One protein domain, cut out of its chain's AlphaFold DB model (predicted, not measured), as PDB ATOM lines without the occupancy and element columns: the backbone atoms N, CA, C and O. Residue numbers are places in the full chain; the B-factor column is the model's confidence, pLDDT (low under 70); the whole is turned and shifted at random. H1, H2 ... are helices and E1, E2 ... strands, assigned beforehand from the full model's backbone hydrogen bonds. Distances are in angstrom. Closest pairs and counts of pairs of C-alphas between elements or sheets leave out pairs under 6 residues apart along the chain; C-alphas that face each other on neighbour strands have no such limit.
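AT A GLANCE: This is residues 19 to 184 of the 187 residues of an uncharacterized protein of Sphaceloma murrayae (UniProt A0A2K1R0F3). Two antiparallel sheets lie partly face to face as a sandwich with crossed strands, and the long helix H2 covers the face of the five-stranded sheet turned away from the four-stranded one. The long strands E1 and E2 run past the overlap to one end, where the short helix H1 stands over E1; the E6 to E7 turn makes the opposite end, and H3 lies at the margin. The printed part has 166 residues, with nine named strands and three named helices in the order E1 to E7, H1, E8, E9, H2, H3, a mixed class. The sheets run E4 E5 E6 E7 E9 and E3 E2 E1 E8. The whole is compact, with a radius of gyration of the C-alphas of 17.0 A and spans of 54 by 38 by 31 A.

HOW THE PARTS SIT: The twisted five-stranded sheet runs E4, residues 78 to 82, E5, 87 to 91, E6, 96 to 104, E7, 110 to 118, and E9, 145 to 150. E4 to E7 form a meander, each strand the antiparallel neighbour of the one before. Pairs within hydrogen-bond range are N 80 and O 89, 2.9 A, N 90 and O 98, 2.8 A, N 111 and O 103, 2.8 A, and, between E7 and E9, N 112 and O 149, 2.8 A. H2, residues 157 to 171, is on one face of this sheet, making two layers, a sheet with a helix on one face; its closest C-alphas to E4 are those of Ala 158 and Phe 81, 5.9 A apart. H3, residues 176 to 182, only grazes this sheet with its residues 178 to 182. The other sheet, also twisted, runs E3, residues 59 to 66, E2, 36 to 48, E1, 19 to 30, and E8, 135 to 141; E1, E2 and E3 form a second meander. Its pairs include N 42 and O 63, 2.8 A, N 23 and O 43, 2.8 A, and N 138 and O 22, 2.8 A. The sheets form a sandwich, two sheets face to face, 10.2 A centre to centre where they face each other, with strands at 60 degrees. H1, residues 126 to 131, stands up from the four-stranded sheet over E1, at a height of 7.9 A. Every O i to N i+4 pair is within hydrogen-bond range in H1 and H2; H3 has 0 of 3, but 3 of 4 O i to N i+3 pairs.

IN THESE COORDINATES: E1 begins at C-alpha 19 (-7.408, 43.996, 23.792), bends by 52 degrees at residue 22 and is 30.5 A long. E2 measures 38.1 A, E7 26.9 A, E6 26.4 A, E3 23.4 A and H2 21.2 A. H3 ends at C-alpha 182 (-9.587, 28.109, 28.633).

THE WHOLE: The C-alphas of His 33 and His 107 are farthest apart, at 55.6 A. The printed part has no cut, E3 to E4 is the long link, and residues 49 to 54 stand free. Residues 170 to 184 have pLDDT under 70.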
ATOM      1  N   LEU A  19      -8.823  43.753  23.525       93.06
ATOM      2  CA  LEU A  19      -7.408  43.996  23.792       93.06
ATOM      3  C   LEU A  19      -6.583  43.163  22.812       93.06
ATOM      4  O   LEU A  19      -6.810  41.963  22.679       93.06
ATOM      5  N   ILE A  20      -5.637  43.798  22.132       94.31
ATOM      6  CA  ILE A  20      -4.697  43.128  21.228       94.31
ATOM      7  C   ILE A  20      -3.261  43.454  21.614       94.31
ATOM      8  O   ILE A  20      -3.006  44.452  22.293       94.31
ATOM      9  N   GLY A  21      -2.328  42.630  21.138       93.25
ATOM     10  CA  GLY A  21      -0.897  42.830  21.347       93.25
ATOM     11  C   GLY A  21      -0.549  42.935  22.827       93.25
ATOM     12  O   GLY A  21       0.216  43.823  23.208       93.25
ATOM     13  N   LEU A  22      -1.158  42.086  23.660       94.81
ATOM     14  CA  LEU A  22      -0.856  42.029  25.081       94.81
ATOM     15  C   LEU A  22       0.521  41.388  25.248       94.81
ATOM     16  O   LEU A  22       0.690  40.190  25.058       94.81
ATOM     17  N   ASN A  23       1.500  42.202  25.604       96.25
ATOM     18  CA  ASN A  23       2.875  41.801  25.837       96.25
ATOM     19  C   ASN A  23       3.213  42.015  27.306       96.25
ATOM     20  O   ASN A  23       2.833  43.026  27.898       96.25
ATOM     21  N   ALA A  24       3.955  41.088  27.894       96.62
ATOM     22  CA  ALA A  24       4.483  41.245  29.234       96.62
ATOM     23  C   ALA A  24       5.931  40.785  29.303       96.62
ATOM     24  O   ALA A  24       6.277  39.721  28.803       96.62
ATOM     25  N   HIS A  25       6.782  41.568  29.951       96.69
ATOM     26  CA  HIS A  25       8.146  41.146  30.242       96.69
ATOM     27  C   HIS A  25       8.617  41.679  31.585       96.69
ATOM     28  O   HIS A  25       8.059  42.637  32.127       96.69
ATOM     29  N   VAL A  26       9.652  41.049  32.131       96.62
ATOM     30  CA  VAL A  26      10.256  41.487  33.387       96.62
ATOM     31  C   VAL A  26      11.382  42.477  33.115       96.62
ATOM     32  O   VAL A  26      12.335  42.180  32.402       96.62
ATOM     33  N   GLU A  27      11.312  43.653  33.732       95.12
ATOM     34  CA  GLU A  27      12.407  44.622  33.772       95.12
ATOM     35  C   GLU A  27      12.993  44.737  35.185       95.12
ATOM     36  O   GLU A  27      12.279  44.750  36.191       95.12
ATOM     37  N   GLN A  28      14.318  44.871  35.265       94.44
ATOM     38  CA  GLN A  28      15.017  45.158  36.515       94.44
ATOM     39  C   GLN A  28      15.124  46.670  36.713       94.44
ATOM     40  O   GLN A  28      15.634  47.396  35.855       94.44
ATOM     41  N   ARG A  29      14.688  47.161  37.873       92.19
ATOM     42  CA  ARG A  29      14.845  48.568  38.266       92.19
ATOM     43  C   ARG A  29      15.668  48.677  39.549       92.19
ATOM     44  O   ARG A  29      15.627  47.767  40.376       92.19
ATOM     45  N   PRO A  30      16.392  49.790  39.762       91.25
ATOM     46  CA  PRO A  30      17.023  50.055  41.049       91.25
ATOM     47  C   PRO A  30      15.961  50.130  42.156       91.25
ATOM     48  O   PRO A  30      15.080  50.988  42.118       91.25
ATOM     49  N   GLY A  31      16.036  49.220  43.123       86.50
ATOM     50  CA  GLY A  31      15.223  49.229  44.334       86.50
ATOM     51  C   GLY A  31      15.893  49.984  45.484       86.50
ATOM     52  O   GLY A  31      16.905  50.674  45.318       86.50
ATOM     53  N   GLU A  32      15.337  49.829  46.686       84.81
ATOM     54  CA  GLU A  32      15.933  50.384  47.902       84.81
ATOM     55  C   GLU A  32      17.354  49.843  48.106       84.81
ATOM     56  O   GLU A  32      17.646  48.665  47.886       84.81
ATOM     57  N   HIS A  33      18.267  50.730  48.507       88.94
ATOM     58  CA  HIS A  33      19.690  50.421  48.686       88.94
ATOM     59  C   HIS A  33      20.412  49.917  47.419       88.94
ATOM     60  O   HIS A  33      21.474  49.307  47.525       88.94
ATOM     61  N   GLY A  34      19.864  50.175  46.226       87.31
ATOM     62  CA  GLY A  34      20.501  49.832  44.951       87.31
ATOM     63  C   GLY A  34      20.416  48.352  44.576       87.31
ATOM     64  O   GLY A  34      21.036  47.945  43.595       87.31
ATOM     65  N   LYS A  35      19.653  47.543  45.321       88.44
ATOM     66  CA  LYS A  35      19.378  46.157  44.930       88.44
ATOM     67  C   LYS A  35      18.398  46.143  43.750       88.44
ATOM     68  O   LYS A  35      17.416  46.886  43.805       88.44
ATOM     69  N   PRO A  36      18.639  45.344  42.697       90.44
ATOM     70  CA  PRO A  36      17.696  45.227  41.593       90.44
ATOM     71  C   PRO A  36      16.370  44.662  42.105       90.44
ATOM     72  O   PRO A  36      16.353  43.751  42.935       90.44
ATOM     73  N   LYS A  37      15.272  45.251  41.638       93.62
ATOM     74  CA  LYS A  37      13.911  44.824  41.935       93.62
ATOM     75  C   LYS A  37      13.184  44.551  40.614       93.62
ATOM     76  O   LYS A  37      13.216  45.429  39.744       93.62
ATOM     77  N   PRO A  38      12.535  43.385  40.466       95.19
ATOM     78  CA  PRO A  38      11.855  43.021  39.235       95.19
ATOM     79  C   PRO A  38      10.467  43.665  39.150       95.19
ATOM     80  O   PRO A  38       9.724  43.739  40.136       95.19
ATOM     81  N   PHE A  39      10.100  44.102  37.952       96.00
ATOM     82  CA  PHE A  39       8.777  44.624  37.634       96.00
ATOM     83  C   PHE A  39       8.261  43.975  36.358       96.00
ATOM     84  O   PHE A  39       8.991  43.878  35.377       96.00
ATOM     85  N   TRP A  40       6.988  43.598  36.353       96.31
ATOM     86  CA  TRP A  40       6.265  43.337  35.120       96.31
ATOM     87  C   TRP A  40       6.024  44.657  34.401       96.31
ATOM     88  O   TRP A  40       5.431  45.576  34.975       96.31
ATOM     89  N   LEU A  41       6.460  44.734  33.149       96.81
ATOM     90  CA  LEU A  41       6.018  45.729  32.187       96.81
ATOM     91  C   LEU A  41       4.988  45.075  31.274       96.81
ATOM     92  O   LEU A  41       5.321  44.147  30.545       96.81
ATOM     93  N   ILE A  42       3.743  45.536  31.362       96.62
ATOM     94  CA  ILE A  42       2.600  44.999  30.625       96.62
ATOM     95  C   ILE A  42       2.148  46.055  29.629       96.62
ATOM     96  O   ILE A  42       1.862  47.187  30.017       96.62
ATOM     97  N   GLU A  43       2.062  45.683  28.363       96.56
ATOM     98  CA  GLU A  43       1.692  46.553  27.254       96.56
ATOM     99  C   GLU A  43       0.528  45.929  26.501       96.56
ATOM    100  O   GLU A  43       0.531  44.731  26.259       96.56
ATOM    101  N   PHE A  44      -0.484  46.711  26.148       95.56
ATOM    102  CA  PHE A  44      -1.612  46.228  25.353       95.56
ATOM    103  C   PHE A  44      -2.259  47.371  24.590       95.56
ATOM    104  O   PHE A  44      -2.186  48.528  25.005       95.56
ATOM    105  N   THR A  45      -2.951  47.049  23.505       95.00
ATOM    106  CA  THR A  45      -3.702  48.023  22.716       95.00
ATOM    107  C   THR A  45      -5.196  47.763  22.837       95.00
ATOM    108  O   THR A  45      -5.664  46.646  22.627       95.00
ATOM    109  N   VAL A  46      -5.957  48.808  23.154       92.88
ATOM    110  CA  VAL A  46      -7.421  48.792  23.107       92.88
ATOM    111  C   VAL A  46      -7.844  49.140  21.687       92.88
ATOM    112  O   VAL A  46      -7.509  50.210  21.180       92.88
ATOM    113  N   VAL A  47      -8.581  48.236  21.046       91.44
ATOM    114  CA  VAL A  47      -9.121  48.444  19.699       91.44
ATOM    115  C   VAL A  47     -10.641  48.391  19.756       91.44
ATOM    116  O   VAL A  47     -11.185  47.405  20.262       91.44
ATOM    117  N   PRO A  48     -11.344  49.419  19.252       89.19
ATOM    118  CA  PRO A  48     -12.791  49.368  19.165       89.19
ATOM    119  C   PRO A  48     -13.236  48.297  18.178       89.19
ATOM    120  O   PRO A  48     -12.630  48.089  17.129       89.19
ATOM    121  N   GLU A  49     -14.339  47.641  18.500       86.44
ATOM    122  CA  GLU A  49     -15.025  46.794  17.531       86.44
ATOM    123  C   GLU A  49     -15.678  47.659  16.451       86.44
ATOM    124  O   GLU A  49     -16.008  48.819  16.698       86.44
ATOM    125  N   ARG A  50     -15.900  47.105  15.251       75.50
ATOM    126  CA  ARG A  50     -16.289  47.879  14.046       75.50
ATOM    127  C   ARG A  50     -17.455  48.851  14.255       75.50
ATOM    128  O   ARG A  50     -17.528  49.892  13.612       75.50
ATOM    129  N   CYS A  51     -18.388  48.521  15.145       75.69
ATOM    130  CA  CYS A  51     -19.547  49.359  15.457       75.69
ATOM    131  C   CYS A  51     -19.227  50.593  16.328       75.69
ATOM    132  O   CYS A  51     -20.114  51.415  16.543       75.69
ATOM    133  N   PHE A  52     -17.995  50.723  16.822       77.69
ATOM    134  CA  PHE A  52     -17.555  51.722  17.801       77.69
ATOM    135  C   PHE A  52     -16.352  52.554  17.340       77.69
ATOM    136  O   PHE A  52     -15.959  53.484  18.041       77.69
ATOM    137  N   GLU A  53     -15.803  52.292  16.149       76.31
ATOM    138  CA  GLU A  53     -14.641  53.011  15.595       76.31
ATOM    139  C   GLU A  53     -14.844  54.534  15.518       76.31
ATOM    140  O   GLU A  53     -13.889  55.298  15.611       76.31
ATOM    141  N   SER A  54     -16.087  55.006  15.380       72.31
ATOM    142  CA  SER A  54     -16.390  56.442  15.316       72.31
ATOM    143  C   SER A  54     -16.377  57.153  16.673       72.31
ATOM    144  O   SER A  54     -16.451  58.380  16.704       72.31
ATOM    145  N   ILE A  55     -16.363  56.411  17.784       75.38
ATOM    146  CA  ILE A  55     -16.495  56.958  19.146       75.38
ATOM    147  C   ILE A  55     -15.358  56.549  20.086       75.38
ATOM    148  O   ILE A  55     -15.363  56.939  21.250       75.38
ATOM    149  N   MET A  56     -14.378  55.794  19.592       80.00
ATOM    150  CA  MET A  56     -13.232  55.319  20.359       80.00
ATOM    151  C   MET A  56     -11.950  55.407  19.528       80.00
ATOM    152  O   MET A  56     -11.934  55.032  18.357       80.00
ATOM    153  N   SER A  57     -10.869  55.876  20.147       82.31
ATOM    154  CA  SER A  57      -9.511  55.830  19.599       82.31
ATOM    155  C   SER A  57      -8.864  54.470  19.859       82.31
ATOM    156  O   SER A  57      -9.125  53.820  20.869       82.31
ATOM    157  N   VAL A  58      -7.984  54.056  18.944       88.62
ATOM    158  CA  VAL A  58      -7.021  52.982  19.213       88.62
ATOM    159  C   VAL A  58      -5.927  53.549  20.107       88.62
ATOM    160  O   VAL A  58      -5.281  54.530  19.732       88.62
ATOM    161  N   GLU A  59      -5.705  52.936  21.266       89.69
ATOM    162  CA  GLU A  59      -4.727  53.414  22.246       89.69
ATOM    163  C   GLU A  59      -3.893  52.271  22.813       89.69
ATOM    164  O   GLU A  59      -4.410  51.199  23.126       89.69
ATOM    165  N   THR A  60      -2.586  52.508  22.943       93.38
ATOM    166  CA  THR A  60      -1.657  51.587  23.602       93.38
ATOM    167  C   THR A  60      -1.449  52.025  25.042       93.38
ATOM    168  O   THR A  60      -1.106  53.177  25.316       93.38
ATOM    169  N   HIS A  61      -1.616  51.083  25.957       93.62
ATOM    170  CA  HIS A  61      -1.442  51.270  27.384       93.62
ATOM    171  C   HIS A  61      -0.234  50.486  27.860       93.62
ATOM    172  O   HIS A  61       0.028  49.377  27.399       93.62
ATOM    173  N   GLN A  62       0.473  51.074  28.817       95.00
ATOM    174  CA  GLN A  62       1.591  50.449  29.495       95.00
ATOM    175  C   GLN A  62       1.357  50.542  30.999       95.00
ATOM    176  O   GLN A  62       1.104  51.624  31.539       95.00
ATOM    177  N   VAL A  63       1.464  49.407  31.679       94.50
ATOM    178  CA  VAL A  63       1.339  49.300  33.127       94.50
ATOM    179  C   VAL A  63       2.577  48.629  33.684       94.50
ATOM    180  O   VAL A  63       3.097  47.672  33.118       94.50
ATOM    181  N   ARG A  64       3.046  49.137  34.820       95.19
ATOM    182  CA  ARG A  64       4.175  48.570  35.546       95.19
ATOM    183  C   ARG A  64       3.734  48.162  36.937       95.19
ATOM    184  O   ARG A  64       3.171  48.979  37.663       95.19
ATOM    185  N   ILE A  65       4.028  46.926  37.317       95.12
ATOM    186  CA  ILE A  65       3.725  46.391  38.645       95.12
ATOM    187  C   ILE A  65       4.896  45.558  39.149       95.12
ATOM    188  O   ILE A  65       5.620  44.956  38.362       95.12
ATOM    189  N   ALA A  66       5.132  45.565  40.459       93.56
ATOM    190  CA  ALA A  66       6.192  44.755  41.043       93.56
ATOM    191  C   ALA A  66       5.924  43.264  40.769       93.56
ATOM    192  O   ALA A  66       4.803  42.792  40.961       93.56
ATOM    193  N   ALA A  67       6.946  42.529  40.328       92.31
ATOM    194  CA  ALA A  67       6.857  41.085  40.116       92.31
ATOM    195  C   ALA A  67       7.095  40.353  41.448       92.31
ATOM    196  O   ALA A  67       8.085  39.650  41.627       92.31
ATOM    197  N   GLU A  68       6.216  40.592  42.420       84.00
ATOM    198  CA  GLU A  68       6.310  40.066  43.784       84.00
ATOM    199  C   GLU A  68       5.353  38.890  44.009       84.00
ATOM    200  O   GLU A  68       4.322  38.773  43.350       84.00
ATOM    201  N   GLY A  69       5.674  38.047  44.991       80.69
ATOM    202  CA  GLY A  69       4.829  36.937  45.426       80.69
ATOM    203  C   GLY A  69       5.439  35.559  45.157       80.69
ATOM    204  O   GLY A  69       6.438  35.445  44.447       80.69
ATOM    205  N   PRO A  70       4.872  34.501  45.759       81.31
ATOM    206  CA  PRO A  70       5.316  33.132  45.517       81.31
ATOM    207  C   PRO A  70       5.050  32.736  44.061       81.31
ATOM    208  O   PRO A  70       3.990  33.051  43.526       81.31
ATOM    209  N   ASP A  71       5.996  32.032  43.440       86.69
ATOM    210  CA  ASP A  71       5.924  31.540  42.053       86.69
ATOM    211  C   ASP A  71       5.700  32.620  40.971       86.69
ATOM    212  O   ASP A  71       5.397  32.269  39.831       86.69
ATOM    213  N   HIS A  72       5.804  33.910  41.317       91.12
ATOM    214  CA  HIS A  72       5.710  35.068  40.416       91.12
ATOM    215  C   HIS A  72       4.705  34.889  39.253       91.12
ATOM    216  O   HIS A  72       5.109  34.827  38.083       91.12
ATOM    217  N   PRO A  73       3.398  34.761  39.558       93.56
ATOM    218  CA  PRO A  73       2.402  34.406  38.562       93.56
ATOM    219  C   PRO A  73       2.196  35.527  37.542       93.56
ATOM    220  O   PRO A  73       2.207  36.715  37.882       93.56
ATOM    221  N   PHE A  74       1.936  35.125  36.303       93.75
ATOM    222  CA  PHE A  74       1.355  35.968  35.272       93.75
ATOM    223  C   PHE A  74      -0.001  35.387  34.826       93.75
ATOM    224  O   PHE A  74      -0.076  34.180  34.606       93.75
ATOM    225  N   PRO A  75      -1.064  36.199  34.681       93.94
ATOM    226  CA  PRO A  75      -1.104  37.634  34.965       93.94
ATOM    227  C   PRO A  75      -0.983  37.929  36.476       93.94
ATOM    228  O   PRO A  75      -1.429  37.124  37.288       93.94
ATOM    229  N   PRO A  76      -0.384  39.062  36.887       94.56
ATOM    230  CA  PRO A  76      -0.299  39.435  38.298       94.56
ATOM    231  C   PRO A  76      -1.639  39.976  38.819       94.56
ATOM    232  O   PRO A  76      -2.516  40.354  38.043       94.56
ATOM    233  N   ASP A  77      -1.787  40.104  40.139       93.19
ATOM    234  CA  ASP A  77      -2.898  40.859  40.730       93.19
ATOM    235  C   ASP A  77      -2.694  42.367  40.498       93.19
ATOM    236  O   ASP A  77      -1.979  43.038  41.242       93.19
ATOM    237  N   LEU A  78      -3.339  42.928  39.476       93.56
ATOM    238  CA  LEU A  78      -3.173  44.326  39.069       93.56
ATOM    239  C   LEU A  78      -4.533  45.005  38.929       93.56
ATOM    240  O   LEU A  78      -5.486  44.404  38.451       93.56
ATOM    241  N   ALA A  79      -4.632  46.265  39.344       93.56
ATOM    242  CA  ALA A  79      -5.739  47.156  39.011       93.56
ATOM    243  C   ALA A  79      -5.164  48.418  38.357       93.56
ATOM    244  O   ALA A  79      -4.422  49.154  39.007       93.56
ATOM    245  N   ALA A  80      -5.487  48.660  37.086       92.62
ATOM    246  CA  ALA A  80      -4.996  49.811  36.333       92.62
ATOM    247  C   ALA A  80      -6.172  50.647  35.819       92.62
ATOM    248  O   ALA A  80      -6.964  50.209  34.987       92.62
ATOM    249  N   PHE A  81      -6.307  51.864  36.346       92.19
ATOM    250  CA  PHE A  81      -7.427  52.760  36.051       92.19
ATOM    251  C   PHE A  81      -6.916  54.012  35.339       92.19
ATOM    252  O   PHE A  81      -6.614  55.027  35.966       92.19
ATOM    253  N   HIS A  82      -6.811  53.933  34.015       88.50
ATOM    254  CA  HIS A  82      -6.384  55.035  33.157       88.50
ATOM    255  C   HIS A  82      -7.579  55.946  32.858       88.50
ATOM    256  O   HIS A  82      -8.204  55.852  31.804       88.50
ATOM    257  N   VAL A  83      -7.906  56.826  33.809       86.69
ATOM    258  CA  VAL A  83      -9.078  57.721  33.721       86.69
ATOM    259  C   VAL A  83      -9.034  58.607  32.474       86.69
ATOM    260  O   VAL A  83     -10.056  58.745  31.808       86.69
ATOM    261  N   GLU A  84      -7.857  59.146  32.142       87.50
ATOM    262  CA  GLU A  84      -7.647  60.023  30.978       87.50
ATOM    263  C   GLU A  84      -7.938  59.317  29.647       87.50
ATOM    264  O   GLU A  84      -8.468  59.927  28.724       87.50
ATOM    265  N   CYS A  85      -7.653  58.016  29.578       86.31
ATOM    266  CA  CYS A  85      -7.899  57.177  28.405       86.31
ATOM    267  C   CYS A  85      -9.242  56.445  28.465       86.31
ATOM    268  O   CYS A  85      -9.568  55.678  27.568       86.31
ATOM    269  N   ASN A  86     -10.017  56.626  29.541       92.50
ATOM    270  CA  ASN A  86     -11.276  55.921  29.764       92.50
ATOM    271  C   ASN A  86     -11.148  54.378  29.754       92.50
ATOM    272  O   ASN A  86     -12.084  53.678  29.378       92.50
ATOM    273  N   VAL A  87     -10.007  53.840  30.197       92.94
ATOM    274  CA  VAL A  87      -9.727  52.395  30.211       92.94
ATOM    275  C   VAL A  87      -9.455  51.931  31.636       92.94
ATOM    276  O   VAL A  87      -8.593  52.462  32.339       92.94
ATOM    277  N   PHE A  88     -10.202  50.921  32.068       95.75
ATOM    278  CA  PHE A  88     -10.154  50.387  33.424       95.75
ATOM    279  C   PHE A  88      -9.942  48.885  33.351       95.75
ATOM    280  O   PHE A  88     -10.836  48.170  32.908       95.75
ATOM    281  N   THR A  89      -8.801  48.389  33.812       95.25
ATOM    282  CA  THR A  89      -8.472  46.963  33.778       95.25
ATOM    283  C   THR A  89      -8.196  46.413  35.171       95.25
ATOM    284  O   THR A  89      -7.775  47.122  36.092       95.25
ATOM    285  N   ARG A  90      -8.471  45.123  35.335       95.50
ATOM    286  CA  ARG A  90      -8.160  44.339  36.524       95.50
ATOM    287  C   ARG A  90      -7.719  42.958  36.075       95.50
ATOM    288  O   ARG A  90      -8.397  42.332  35.267       95.50
ATOM    289  N   THR A  91      -6.614  42.484  36.616       94.44
ATOM    290  CA  THR A  91      -6.180  41.097  36.473       94.44
ATOM    291  C   THR A  91      -6.053  40.470  37.847       94.44
ATOM    292  O   THR A  91      -5.824  41.170  38.842       94.44
ATOM    293  N   TRP A  92      -6.221  39.155  37.886       93.25
ATOM    294  CA  TRP A  92      -6.023  38.352  39.080       93.25
ATOM    295  C   TRP A  92      -5.014  37.242  38.802       93.25
ATOM    296  O   TRP A  92      -4.997  36.681  37.707       93.25
ATOM    297  N   SER A  93      -4.239  36.874  39.820       92.38
ATOM    298  CA  SER A  93      -3.217  35.815  39.768       92.38
ATOM    299  C   SER A  93      -3.755  34.409  39.462       92.38
ATOM    300  O   SER A  93      -2.985  33.471  39.271       92.38
ATOM    301  N   ASP A  94      -5.078  34.260  39.366       91.00
ATOM    302  CA  ASP A  94      -5.777  33.048  38.935       91.00
ATOM    303  C   ASP A  94      -6.171  33.042  37.444       91.00
ATOM    304  O   ASP A  94      -6.948  32.183  37.009       91.00
ATOM    305  N   GLY A  95      -5.661  34.003  36.669       91.69
ATOM    306  CA  GLY A  95      -5.853  34.093  35.222       91.69
ATOM    307  C   GLY A  95      -7.102  34.861  34.802       91.69
ATOM    308  O   GLY A  95      -7.359  34.998  33.608       91.69
ATOM    309  N   ARG A  96      -7.913  35.376  35.733       92.50
ATOM    310  CA  ARG A  96      -9.039  36.246  35.364       92.50
ATOM    311  C   ARG A  96      -8.542  37.603  34.880       92.50
ATOM    312  O   ARG A  96      -7.623  38.190  35.454       92.50
ATOM    313  N   VAL A  97      -9.232  38.141  33.881       93.44
ATOM    314  CA  VAL A  97      -9.031  39.499  33.375       93.44
ATOM    315  C   VAL A  97     -10.383  40.177  33.213       93.44
ATOM    316  O   VAL A  97     -11.331  39.592  32.694       93.44
ATOM    317  N   ALA A  98     -10.474  41.426  33.649       94.50
ATOM    318  CA  ALA A  98     -11.598  42.304  33.388       94.50
ATOM    319  C   ALA A  98     -11.095  43.608  32.776       94.50
ATOM    320  O   ALA A  98     -10.080  44.162  33.207       94.50
ATOM    321  N   ALA A  99     -11.822  44.115  31.790       95.00
ATOM    322  CA  ALA A  99     -11.559  45.413  31.192       95.00
ATOM    323  C   ALA A  99     -12.875  46.130  30.925       95.00
ATOM    324  O   ALA A  99     -13.874  45.501  30.585       95.00
ATOM    325  N   GLY A 100     -12.875  47.452  31.039       94.62
ATOM    326  CA  GLY A 100     -14.067  48.244  30.817       94.62
ATOM    327  C   GLY A 100     -13.778  49.705  30.543       94.62
ATOM    328  O   GLY A 100     -12.670  50.194  30.764       94.62
ATOM    329  N   LEU A 101     -14.813  50.387  30.070       94.06
ATOM    330  CA  LEU A 101     -14.814  51.796  29.709       94.06
ATOM    331  C   LEU A 101     -16.171  52.428  30.010       94.06
ATOM    332  O   LEU A 101     -17.190  51.736  30.105       94.06
ATOM    333  N   PHE A 102     -16.199  53.749  30.164       92.56
ATOM    334  CA  PHE A 102     -17.452  54.496  30.251       92.56
ATOM    335  C   PHE A 102     -17.903  54.938  28.868       92.56
ATOM    336  O   PHE A 102     -17.111  55.432  28.073       92.56
ATOM    337  N   MET A 103     -19.184  54.796  28.574       89.81
ATOM    338  CA  MET A 103     -19.754  55.268  27.318       89.81
ATOM    339  C   MET A 103     -21.212  55.641  27.496       89.81
ATOM    340  O   MET A 103     -21.886  55.118  28.381       89.81
ATOM    341  N   ASP A 104     -21.713  56.505  26.626       87.50
ATOM    342  CA  ASP A 104     -23.129  56.838  26.617       87.50
ATOM    343  C   ASP A 104     -23.937  55.714  25.961       87.50
ATOM    344  O   ASP A 104     -23.546  55.128  24.948       87.50
ATOM    345  N   ASN A 105     -25.082  55.383  26.551       83.94
ATOM    346  CA  ASN A 105     -26.060  54.513  25.910       83.94
ATOM    347  C   ASN A 105     -26.895  55.282  24.864       83.94
ATOM    348  O   ASN A 105     -26.746  56.488  24.681       83.94
ATOM    349  N   LEU A 106     -27.836  54.594  24.203       80.94
ATOM    350  CA  LEU A 106     -28.711  55.195  23.179       80.94
ATOM    351  C   LEU A 106     -29.583  56.357  23.694       80.94
ATOM    352  O   LEU A 106     -30.151  57.099  22.897       80.94
ATOM    353  N   HIS A 107     -29.698  56.517  25.013       84.50
ATOM    354  CA  HIS A 107     -30.437  57.594  25.665       84.50
ATOM    355  C   HIS A 107     -29.530  58.726  26.170       84.50
ATOM    356  O   HIS A 107     -30.021  59.625  26.850       84.50
ATOM    357  N   GLY A 108     -28.227  58.694  25.867       85.94
ATOM    358  CA  GLY A 108     -27.262  59.691  26.338       85.94
ATOM    359  C   GLY A 108     -26.923  59.567  27.826       85.94
ATOM    360  O   GLY A 108     -26.504  60.544  28.441       85.94
ATOM    361  N   VAL A 109     -27.154  58.397  28.432       88.62
ATOM    362  CA  VAL A 109     -26.790  58.129  29.828       88.62
ATOM    363  C   VAL A 109     -25.456  57.401  29.864       88.62
ATOM    364  O   VAL A 109     -25.330  56.323  29.277       88.62
ATOM    365  N   GLU A 110     -24.498  57.961  30.601       90.25
ATOM    366  CA  GLU A 110     -23.199  57.341  30.840       90.25
ATOM    367  C   GLU A 110     -23.362  56.020  31.605       90.25
ATOM    368  O   GLU A 110     -23.928  55.953  32.701       90.25
ATOM    369  N   VAL A 111     -22.816  54.955  31.034       91.25
ATOM    370  CA  VAL A 111     -22.774  53.624  31.627       91.25
ATOM    371  C   VAL A 111     -21.351  53.087  31.606       91.25
ATOM    372  O   VAL A 111     -20.582  53.357  30.686       91.25
ATOM    373  N   PHE A 112     -21.002  52.293  32.613       93.38
ATOM    374  CA  PHE A 112     -19.774  51.515  32.600       93.38
ATOM    375  C   PHE A 112     -20.032  50.190  31.895       93.38
ATOM    376  O   PHE A 112     -20.876  49.407  32.343       93.38
ATOM    377  N   ARG A 113     -19.318  49.942  30.798       91.56
ATOM    378  CA  ARG A 113     -19.344  48.670  30.077       91.56
ATOM    379  C   ARG A 113     -18.048  47.932  30.300       91.56
ATOM    380  O   ARG A 113     -16.981  48.510  30.127       91.56
ATOM    381  N   PHE A 114     -18.144  46.663  30.658       93.06
ATOM    382  CA  PHE A 114     -16.973  45.859  30.962       93.06
ATOM    383  C   PHE A 114     -17.169  44.412  30.535       93.06
ATOM    384  O   PHE A 114     -18.293  43.906  30.526       93.06
ATOM    385  N   GLY A 115     -16.065  43.780  30.159       91.50
ATOM    386  CA  GLY A 115     -15.992  42.398  29.727       91.50
ATOM    387  C   GLY A 115     -15.079  41.569  30.627       91.50
ATOM    388  O   GLY A 115     -14.214  42.123  31.312       91.50
ATOM    389  N   PHE A 116     -15.238  40.245  30.573       90.50
ATOM    390  CA  PHE A 116     -14.316  39.277  31.178       90.50
ATOM    391  C   PHE A 116     -13.634  38.382  30.165       90.50
ATOM    392  O   PHE A 116     -14.265  37.920  29.217       90.50
ATOM    393  N   ALA A 117     -12.361  38.131  30.431       90.81
ATOM    394  CA  ALA A 117     -11.534  37.175  29.732       90.81
ATOM    395  C   ALA A 117     -10.795  36.288  30.745       90.81
ATOM    396  O   ALA A 117     -10.743  36.564  31.951       90.81
ATOM    397  N   ARG A 118     -10.215  35.208  30.230       89.81
ATOM    398  CA  ARG A 118      -9.365  34.268  30.956       89.81
ATOM    399  C   ARG A 118      -8.045  34.171  30.216       89.81
ATOM    400  O   ARG A 118      -8.025  34.148  28.993       89.81
ATOM    401  N   MET A 119      -6.970  34.101  30.977       90.25
ATOM    402  CA  MET A 119      -5.628  33.828  30.495       90.25
ATOM    403  C   MET A 119      -5.104  32.576  31.186       90.25
ATOM    404  O   MET A 119      -5.465  32.297  32.335       90.25
ATOM    405  N   ALA A 120      -4.233  31.845  30.494       90.88
ATOM    406  CA  ALA A 120      -3.429  30.817  31.130       90.88
ATOM    407  C   ALA A 120      -2.564  31.453  32.228       90.88
ATOM    408  O   ALA A 120      -2.050  32.561  32.064       90.88
ATOM    409  N   VAL A 121      -2.437  30.758  33.360       92.50
ATOM    410  CA  VAL A 121      -1.574  31.205  34.458       92.50
ATOM    411  C   VAL A 121      -0.195  30.604  34.271       92.50
ATOM    412  O   VAL A 121      -0.031  29.385  34.350       92.50
ATOM    413  N   GLU A 122       0.796  31.464  34.097       93.62
ATOM    414  CA  GLU A 122       2.197  31.076  34.013       93.62
ATOM    415  C   GLU A 122       2.916  31.398  35.317       93.62
ATOM    416  O   GLU A 122       2.791  32.489  35.872       93.62
ATOM    417  N   LYS A 123       3.660  30.420  35.829       93.69
ATOM    418  CA  LYS A 123       4.422  30.529  37.073       93.69
ATOM    419  C   LYS A 123       5.906  30.545  36.761       93.69
ATOM    420  O   LYS A 123       6.381  29.727  35.978       93.69
ATOM    421  N   HIS A 124       6.636  31.418  37.438       94.38
ATOM    422  CA  HIS A 124       8.049  31.651  37.184       94.38
ATOM    423  C   HIS A 124       8.857  31.483  38.466       94.38
ATOM    424  O   HIS A 124       8.426  31.853  39.560       94.38
ATOM    425  N   THR A 125      10.058  30.923  38.335       94.31
ATOM    426  CA  THR A 125      10.993  30.854  39.458       94.31
ATOM    427  C   THR A 125      11.608  32.227  39.717       94.31
ATOM    428  O   THR A 125      11.696  33.066  38.819       94.31
ATOM    429  N   GLU A 126      12.087  32.449  40.942       92.50
ATOM    430  CA  GLU A 126      12.813  33.677  41.291       92.50
ATOM    431  C   GLU A 126      14.019  33.900  40.363       92.50
ATOM    432  O   GLU A 126      14.264  35.021  39.931       92.50
ATOM    433  N   GLU A 127      14.733  32.834  39.986       92.81
ATOM    434  CA  GLU A 127      15.870  32.909  39.060       92.81
ATOM    435  C   GLU A 127      15.465  33.458  37.683       92.81
ATOM    436  O   GLU A 127      16.123  34.367  37.181       92.81
ATOM    437  N   MET A 128      14.355  32.973  37.109       93.50
ATOM    438  CA  MET A 128      13.842  33.446  35.814       93.50
ATOM    439  C   MET A 128      13.422  34.918  35.877       93.50
ATOM    440  O   MET A 128      13.716  35.705  34.980       93.50
ATOM    441  N   ILE A 129      12.753  35.316  36.960       94.38
ATOM    442  CA  ILE A 129      12.336  36.706  37.162       94.38
ATOM    443  C   ILE A 129      13.552  37.619  37.335       94.38
ATOM    444  O   ILE A 129      13.605  38.703  36.758       94.38
ATOM    445  N   MET A 130      14.552  37.196  38.108       92.00
ATOM    446  CA  MET A 130      15.745  37.999  38.373       92.00
ATOM    447  C   MET A 130      16.685  38.099  37.169       92.00
ATOM    448  O   MET A 130      17.387  39.107  37.056       92.00
ATOM    449  N   SER A 131      16.687  37.120  36.259       91.56
ATOM    450  CA  SER A 131      17.440  37.226  35.005       91.56
ATOM    451  C   SER A 131      16.827  38.249  34.041       91.56
ATOM    452  O   SER A 131      17.558  38.885  33.285       91.56
ATOM    453  N   GLY A 132      15.509  38.481  34.128       88.62
ATOM    454  CA  GLY A 132      14.777  39.389  33.238       88.62
ATOM    455  C   GLY A 132      14.461  38.784  31.866       88.62
ATOM    456  O   GLY A 132      14.045  39.507  30.967       88.62
ATOM    457  N   ASP A 133      14.645  37.471  31.700       88.44
ATOM    458  CA  ASP A 133      14.456  36.785  30.415       88.44
ATOM    459  C   ASP A 133      12.997  36.382  30.148       88.44
ATOM    460  O   ASP A 133      12.679  35.841  29.090       88.44
ATOM    461  N   VAL A 134      12.095  36.620  31.103       94.94
ATOM    462  CA  VAL A 134      10.685  36.256  30.961       94.94
ATOM    463  C   VAL A 134       9.981  37.255  30.046       94.94
ATOM    464  O   VAL A 134       9.890  38.443  30.366       94.94
ATOM    465  N   GLN A 135       9.474  36.745  28.922       95.06
ATOM    466  CA  GLN A 135       8.680  37.468  27.933       95.06
ATOM    467  C   GLN A 135       7.479  36.618  27.535       95.06
ATOM    468  O   GLN A 135       7.635  35.441  27.220       95.06
ATOM    469  N   LEU A 136       6.302  37.228  27.549       95.12
ATOM    470  CA  LEU A 136       5.024  36.588  27.299       95.12
ATOM    471  C   LEU A 136       4.224  37.439  26.309       95.12
ATOM    472  O   LEU A 136       4.224  38.670  26.407       95.12
ATOM    473  N   GLU A 137       3.540  36.790  25.372       94.62
ATOM    474  CA  GLU A 137       2.796  37.454  24.301       94.62
ATOM    475  C   GLU A 137       1.437  36.782  24.082       94.62
ATOM    476  O   GLU A 137       1.339  35.569  23.908       94.62
ATOM    477  N   TRP A 138       0.392  37.606  24.030       93.06
ATOM    478  CA  TRP A 138      -0.960  37.233  23.632       93.06
ATOM    479  C   TRP A 138      -1.419  38.175  22.516       93.06
ATOM    480  O   TRP A 138      -1.706  39.351  22.775       93.06
ATOM    481  N   PRO A 139      -1.507  37.684  21.266       90.44
ATOM    482  CA  PRO A 139      -1.890  38.512  20.125       90.44
ATOM    483  C   PRO A 139      -3.264  39.166  20.292       90.44
ATOM    484  O   PRO A 139      -3.461  40.313  19.888       90.44
ATOM    485  N   GLU A 140      -4.201  38.452  20.909       89.12
ATOM    486  CA  GLU A 140      -5.570  38.895  21.136       89.12
ATOM    487  C   GLU A 140      -6.100  38.298  22.441       89.12
ATOM    488  O   GLU A 140      -5.864  37.127  22.734       89.12
ATOM    489  N   LEU A 141      -6.804  39.114  23.227       88.44
ATOM    490  CA  LEU A 141      -7.528  38.674  24.413       88.44
ATOM    491  C   LEU A 141      -9.019  38.946  24.216       88.44
ATOM    492  O   LEU A 141      -9.477  40.094  24.264       88.44
ATOM    493  N   ASP A 142      -9.768  37.866  24.010       82.12
ATOM    494  CA  ASP A 142     -11.200  37.903  23.746       82.12
ATOM    495  C   ASP A 142     -12.026  37.910  25.037       82.12
ATOM    496  O   ASP A 142     -11.937  37.015  25.881       82.12
ATOM    497  N   PHE A 143     -12.904  38.906  25.168       88.12
ATOM    498  CA  PHE A 143     -13.847  38.975  26.281       88.12
ATOM    499  C   PHE A 143     -15.143  38.239  25.931       88.12
ATOM    500  O   PHE A 143     -15.858  38.623  24.997       88.12
ATOM    501  N   TYR A 144     -15.472  37.207  26.707       80.62
ATOM    502  CA  TYR A 144     -16.603  36.316  26.448       80.62
ATOM    503  C   TYR A 144     -17.899  36.739  27.158       80.62
ATOM    504  O   TYR A 144     -18.977  36.508  26.611       80.62
ATOM    505  N   ASP A 145     -17.820  37.417  28.306       83.62
ATOM    506  CA  ASP A 145     -18.992  37.927  29.027       83.62
ATOM    507  C   ASP A 145     -18.934  39.436  29.209       83.62
ATOM    508  O   ASP A 145     -18.011  39.952  29.835       83.62
ATOM    509  N   TRP A 146     -19.957  40.131  28.712       87.00
ATOM    510  CA  TRP A 146     -20.075  41.585  28.781       87.00
ATOM    511  C   TRP A 146     -21.239  42.019  29.661       87.00
ATOM    512  O   TRP A 146     -22.328  41.444  29.630       87.00
ATOM    513  N   TYR A 147     -21.004  43.086  30.413       88.25
ATOM    514  CA  TYR A 147     -21.936  43.658  31.368       88.25
ATOM    515  C   TYR A 147     -21.982  45.172  31.216       88.25
ATOM    516  O   TYR A 147     -21.068  45.812  30.695       88.25
ATOM    517  N   THR A 148     -23.081  45.759  31.675       88.69
ATOM    518  CA  THR A 148     -23.276  47.206  31.685       88.69
ATOM    519  C   THR A 148     -23.900  47.612  33.005       88.69
ATOM    520  O   THR A 148     -24.839  46.972  33.474       88.69
ATOM    521  N   THR A 149     -23.394  48.683  33.605       89.94
ATOM    522  CA  THR A 149     -23.936  49.208  34.857       89.94
ATOM    523  C   THR A 149     -23.909  50.738  34.870       89.94
ATOM    524  O   THR A 149     -22.900  51.338  34.489       89.94
ATOM    525  N   PRO A 150     -25.014  51.404  35.251       90.94
ATOM    526  CA  PRO A 150     -25.039  52.855  35.371       90.94
ATOM    527  C   PRO A 150     -24.186  53.307  36.560       90.94
ATOM    528  O   PRO A 150     -24.247  52.724  37.645       90.94
ATOM    529  N   ARG A 151     -23.415  54.379  36.370       90.81
ATOM    530  CA  ARG A 151     -22.620  54.987  37.442       90.81
ATOM    531  C   ARG A 151     -23.460  56.007  38.213       90.81
ATOM    532  O   ARG A 151     -24.024  56.904  37.585       90.81
ATOM    533  N   PRO A 152     -23.504  55.951  39.555       90.31
ATOM    534  CA  PRO A 152     -24.054  57.044  40.346       90.31
ATOM    535  C   PRO A 152     -23.232  58.330  40.140       90.31
ATOM    536  O   PRO A 152     -21.998  58.269  40.205       90.31
ATOM    537  N   PRO A 153     -23.864  59.491  39.888       87.50
ATOM    538  CA  PRO A 153     -23.162  60.718  39.500       87.50
ATOM    539  C   PRO A 153     -22.114  61.178  40.524       87.50
ATOM    540  O   PRO A 153     -21.102  61.755  40.132       87.50
ATOM    541  N   GLU A 154     -22.320  60.875  41.805       92.81
ATOM    542  CA  GLU A 154     -21.469  61.241  42.937       92.81
ATOM    543  C   GLU A 154     -20.179  60.416  43.088       92.81
ATOM    544  O   GLU A 154     -19.292  60.816  43.839       92.81
ATOM    545  N   VAL A 155     -20.048  59.278  42.397       93.56
ATOM    546  CA  VAL A 155     -18.876  58.388  42.508       93.56
ATOM    547  C   VAL A 155     -17.947  58.605  41.322       93.56
ATOM    548  O   VAL A 155     -18.396  58.525  40.185       93.56
ATOM    549  N   SER A 156     -16.648  58.829  41.537       95.50
ATOM    550  CA  SER A 156     -15.706  58.997  40.414       95.50
ATOM    551  C   SER A 156     -15.641  57.752  39.509       95.50
ATOM    552  O   SER A 156     -15.906  56.636  39.954       95.50
ATOM    553  N   ARG A 157     -15.253  57.918  38.235       95.19
ATOM    554  CA  ARG A 157     -15.103  56.799  37.281       95.19
ATOM    555  C   ARG A 157     -14.179  55.690  37.807       95.19
ATOM    556  O   ARG A 157     -14.567  54.526  37.807       95.19
ATOM    557  N   ALA A 158     -12.995  56.060  38.304       94.88
ATOM    558  CA  ALA A 158     -12.024  55.114  38.865       94.88
ATOM    559  C   ALA A 158     -12.563  54.382  40.095       94.88
ATOM    560  O   ALA A 158     -12.475  53.159  40.178       94.88
ATOM    561  N   GLU A 159     -13.157  55.118  41.035       95.06
ATOM    562  CA  GLU A 159     -13.737  54.517  42.234       95.06
ATOM    563  C   GLU A 159     -14.889  53.570  41.887       95.06
ATOM    564  O   GLU A 159     -14.999  52.485  42.458       95.06
ATOM    565  N   PHE A 160     -15.735  53.946  40.928       95.25
ATOM    566  CA  PHE A 160     -16.834  53.104  40.488       95.25
ATOM    567  C   PHE A 160     -16.331  51.818  39.826       95.25
ATOM    568  O   PHE A 160     -16.728  50.737  40.258       95.25
ATOM    569  N   ALA A 161     -15.412  51.912  38.859       95.00
ATOM    570  CA  ALA A 161     -14.810  50.745  38.208       95.00
ATOM    571  C   ALA A 161     -14.140  49.806  39.227       95.00
ATOM    572  O   ALA A 161     -14.352  48.594  39.192       95.00
ATOM    573  N   HIS A 162     -13.419  50.365  40.204       93.38
ATOM    574  CA  HIS A 162     -12.842  49.589  41.297       93.38
ATOM    575  C   HIS A 162     -13.908  48.817  42.086       93.38
ATOM    576  O   HIS A 162     -13.775  47.612  42.295       93.38
ATOM    577  N   ARG A 163     -14.995  49.483  42.498       93.19
ATOM    578  CA  ARG A 163     -16.089  48.842  43.247       93.19
ATOM    579  C   ARG A 163     -16.796  47.756  42.429       93.19
ATOM    580  O   ARG A 163     -17.187  46.737  43.002       93.19
ATOM    581  N   VAL A 164     -16.957  47.954  41.117       91.69
ATOM    582  CA  VAL A 164     -17.482  46.930  40.199       91.69
ATOM    583  C   VAL A 164     -16.587  45.692  40.270       91.69
ATOM    584  O   VAL A 164     -17.066  44.626  40.657       91.69
ATOM    585  N   TYR A 165     -15.281  45.843  40.027       91.31
ATOM    586  CA  TYR A 165     -14.313  44.737  40.050       91.31
ATOM    587  C   TYR A 165     -14.198  44.036  41.408       91.31
ATOM    588  O   TYR A 165     -14.152  42.808  41.453       91.31
ATOM    589  N   MET A 166     -14.268  44.775  42.517       87.81
ATOM    590  CA  MET A 166     -14.315  44.192  43.865       87.81
ATOM    591  C   MET A 166     -15.580  43.360  44.107       87.81
ATOM    592  O   MET A 166     -15.528  42.305  44.736       87.81
ATOM    593  N   THR A 167     -16.734  43.812  43.610       86.00
ATOM    594  CA  THR A 167     -17.989  43.057  43.747       86.00
ATOM    595  C   THR A 167     -17.905  41.735  42.987       86.00
ATOM    596  O   THR A 167     -18.351  40.701  43.483       86.00
ATOM    597  N   ILE A 168     -17.291  41.754  41.803       75.75
ATOM    598  CA  ILE A 168     -17.072  40.553  40.998       75.75
ATOM    599  C   ILE A 168     -16.150  39.573  41.720       75.75
ATOM    600  O   ILE A 168     -16.473  38.387  41.797       75.75
ATOM    601  N   GLU A 169     -15.044  40.068  42.278       76.00
ATOM    602  CA  GLU A 169     -14.077  39.261  43.026       76.00
ATOM    603  C   GLU A 169     -14.761  38.453  44.138       76.00
ATOM    604  O   GLU A 169     -14.534  37.250  44.253       76.00
ATOM    605  N   ILE A 170     -15.675  39.091  44.875       67.06
ATOM    606  CA  ILE A 170     -16.462  38.467  45.947       67.06
ATOM    607  C   ILE A 170     -17.507  37.487  45.398       67.06
ATOM    608  O   ILE A 170     -17.805  36.477  46.032       67.06
ATOM    609  N   SER A 171     -18.097  37.778  44.237       62.09
ATOM    610  CA  SER A 171     -19.232  37.006  43.723       62.09
ATOM    611  C   SER A 171     -18.868  35.591  43.260       62.09
ATOM    612  O   SER A 171     -19.750  34.736  43.216       62.09
ATOM    613  N   SER A 172     -17.596  35.285  42.961       57.22
ATOM    614  CA  SER A 172     -17.128  33.961  42.490       57.22
ATOM    615  C   SER A 172     -17.939  33.351  41.326       57.22
ATOM    616  O   SER A 172     -17.816  32.162  41.043       57.22
ATOM    617  N   HIS A 173     -18.765  34.151  40.641       51.75
ATOM    618  CA  HIS A 173     -19.648  33.713  39.564       51.75
ATOM    619  C   HIS A 173     -18.838  33.502  38.284       51.75
ATOM    620  O   HIS A 173     -18.826  34.349  37.400       51.75
ATOM    621  N   PHE A 174     -18.167  32.360  38.206       54.12
ATOM    622  CA  PHE A 174     -17.797  31.734  36.946       54.12
ATOM    623  C   PHE A 174     -18.253  30.282  37.036       54.12
ATOM    624  O   PHE A 174     -17.921  29.573  37.993       54.12
ATOM    625  N   SER A 175     -19.099  29.882  36.092       48.97
ATOM    626  CA  SER A 175     -19.620  28.522  36.000       48.97
ATOM    627  C   SER A 175     -18.443  27.551  35.823       48.97
ATOM    628  O   SER A 175     -17.442  27.915  35.206       48.97
ATOM    629  N   PRO A 176     -18.521  26.303  36.316       47.25
ATOM    630  CA  PRO A 176     -17.563  25.255  35.960       47.25
ATOM    631  C   PRO A 176     -17.348  25.112  34.442       47.25
ATOM    632  O   PRO A 176     -16.253  24.755  34.027       47.25
ATOM    633  N   GLU A 177     -18.351  25.455  33.626       52.62
ATOM    634  CA  GLU A 177     -18.279  25.451  32.155       52.62
ATOM    635  C   GLU A 177     -17.316  26.519  31.590       52.62
ATOM    636  O   GLU A 177     -16.727  26.324  30.529       52.62
ATOM    637  N   ASP A 178     -17.072  27.614  32.320       51.41
ATOM    638  CA  ASP A 178     -16.116  28.656  31.916       51.41
ATOM    639  C   ASP A 178     -14.656  28.209  32.109       51.41
ATOM    640  O   ASP A 178     -13.745  28.807  31.538       51.41
ATOM    641  N   LYS A 179     -14.414  27.154  32.909       46.44
ATOM    642  CA  LYS A 179     -13.080  26.550  33.055       46.44
ATOM    643  C   LYS A 179     -12.692  25.713  31.840       46.44
ATOM    644  O   LYS A 179     -11.538  25.771  31.446       46.44
ATOM    645  N   GLU A 180     -13.635  24.991  31.229       46.59
ATOM    646  CA  GLU A 180     -13.330  24.122  30.082       46.59
ATOM    647  C   GLU A 180     -12.901  24.918  28.846       46.59
ATOM    648  O   GLU A 180     -12.050  24.457  28.098       46.59
ATOM    649  N   ARG A 181     -13.413  26.136  28.630       49.81
ATOM    650  CA  ARG A 181     -13.053  26.938  27.445       49.81
ATOM    651  C   ARG A 181     -11.601  27.421  27.415       49.81
ATOM    652  O   ARG A 181     -11.062  27.562  26.326       49.81
ATOM    653  N   ALA A 182     -10.977  27.654  28.569       46.44
ATOM    654  CA  ALA A 182      -9.587  28.109  28.633       46.44
ATOM    655  C   ALA A 182      -8.580  26.997  28.280       46.44
ATOM    656  O   ALA A 182      -7.481  27.295  27.824       46.44
ATOM    657  N   ASP A 183      -8.971  25.729  28.442       42.72
ATOM    658  CA  ASP A 183      -8.107  24.575  28.177       42.72
ATOM    659  C   ASP A 183      -8.112  24.146  26.691       42.72
ATOM    660  O   ASP A 183      -7.288  23.326  26.295       42.72
ATOM    661  N   TYR A 184      -9.004  24.696  25.852       40.91
ATOM    662  CA  TYR A 184      -9.150  24.318  24.433       40.91
ATOM    663  C   TYR A 184      -8.435  25.239  23.426       40.91
ATOM    664  O   TYR A 184      -8.432  24.929  22.238       40.91
TER     665      TYR A 184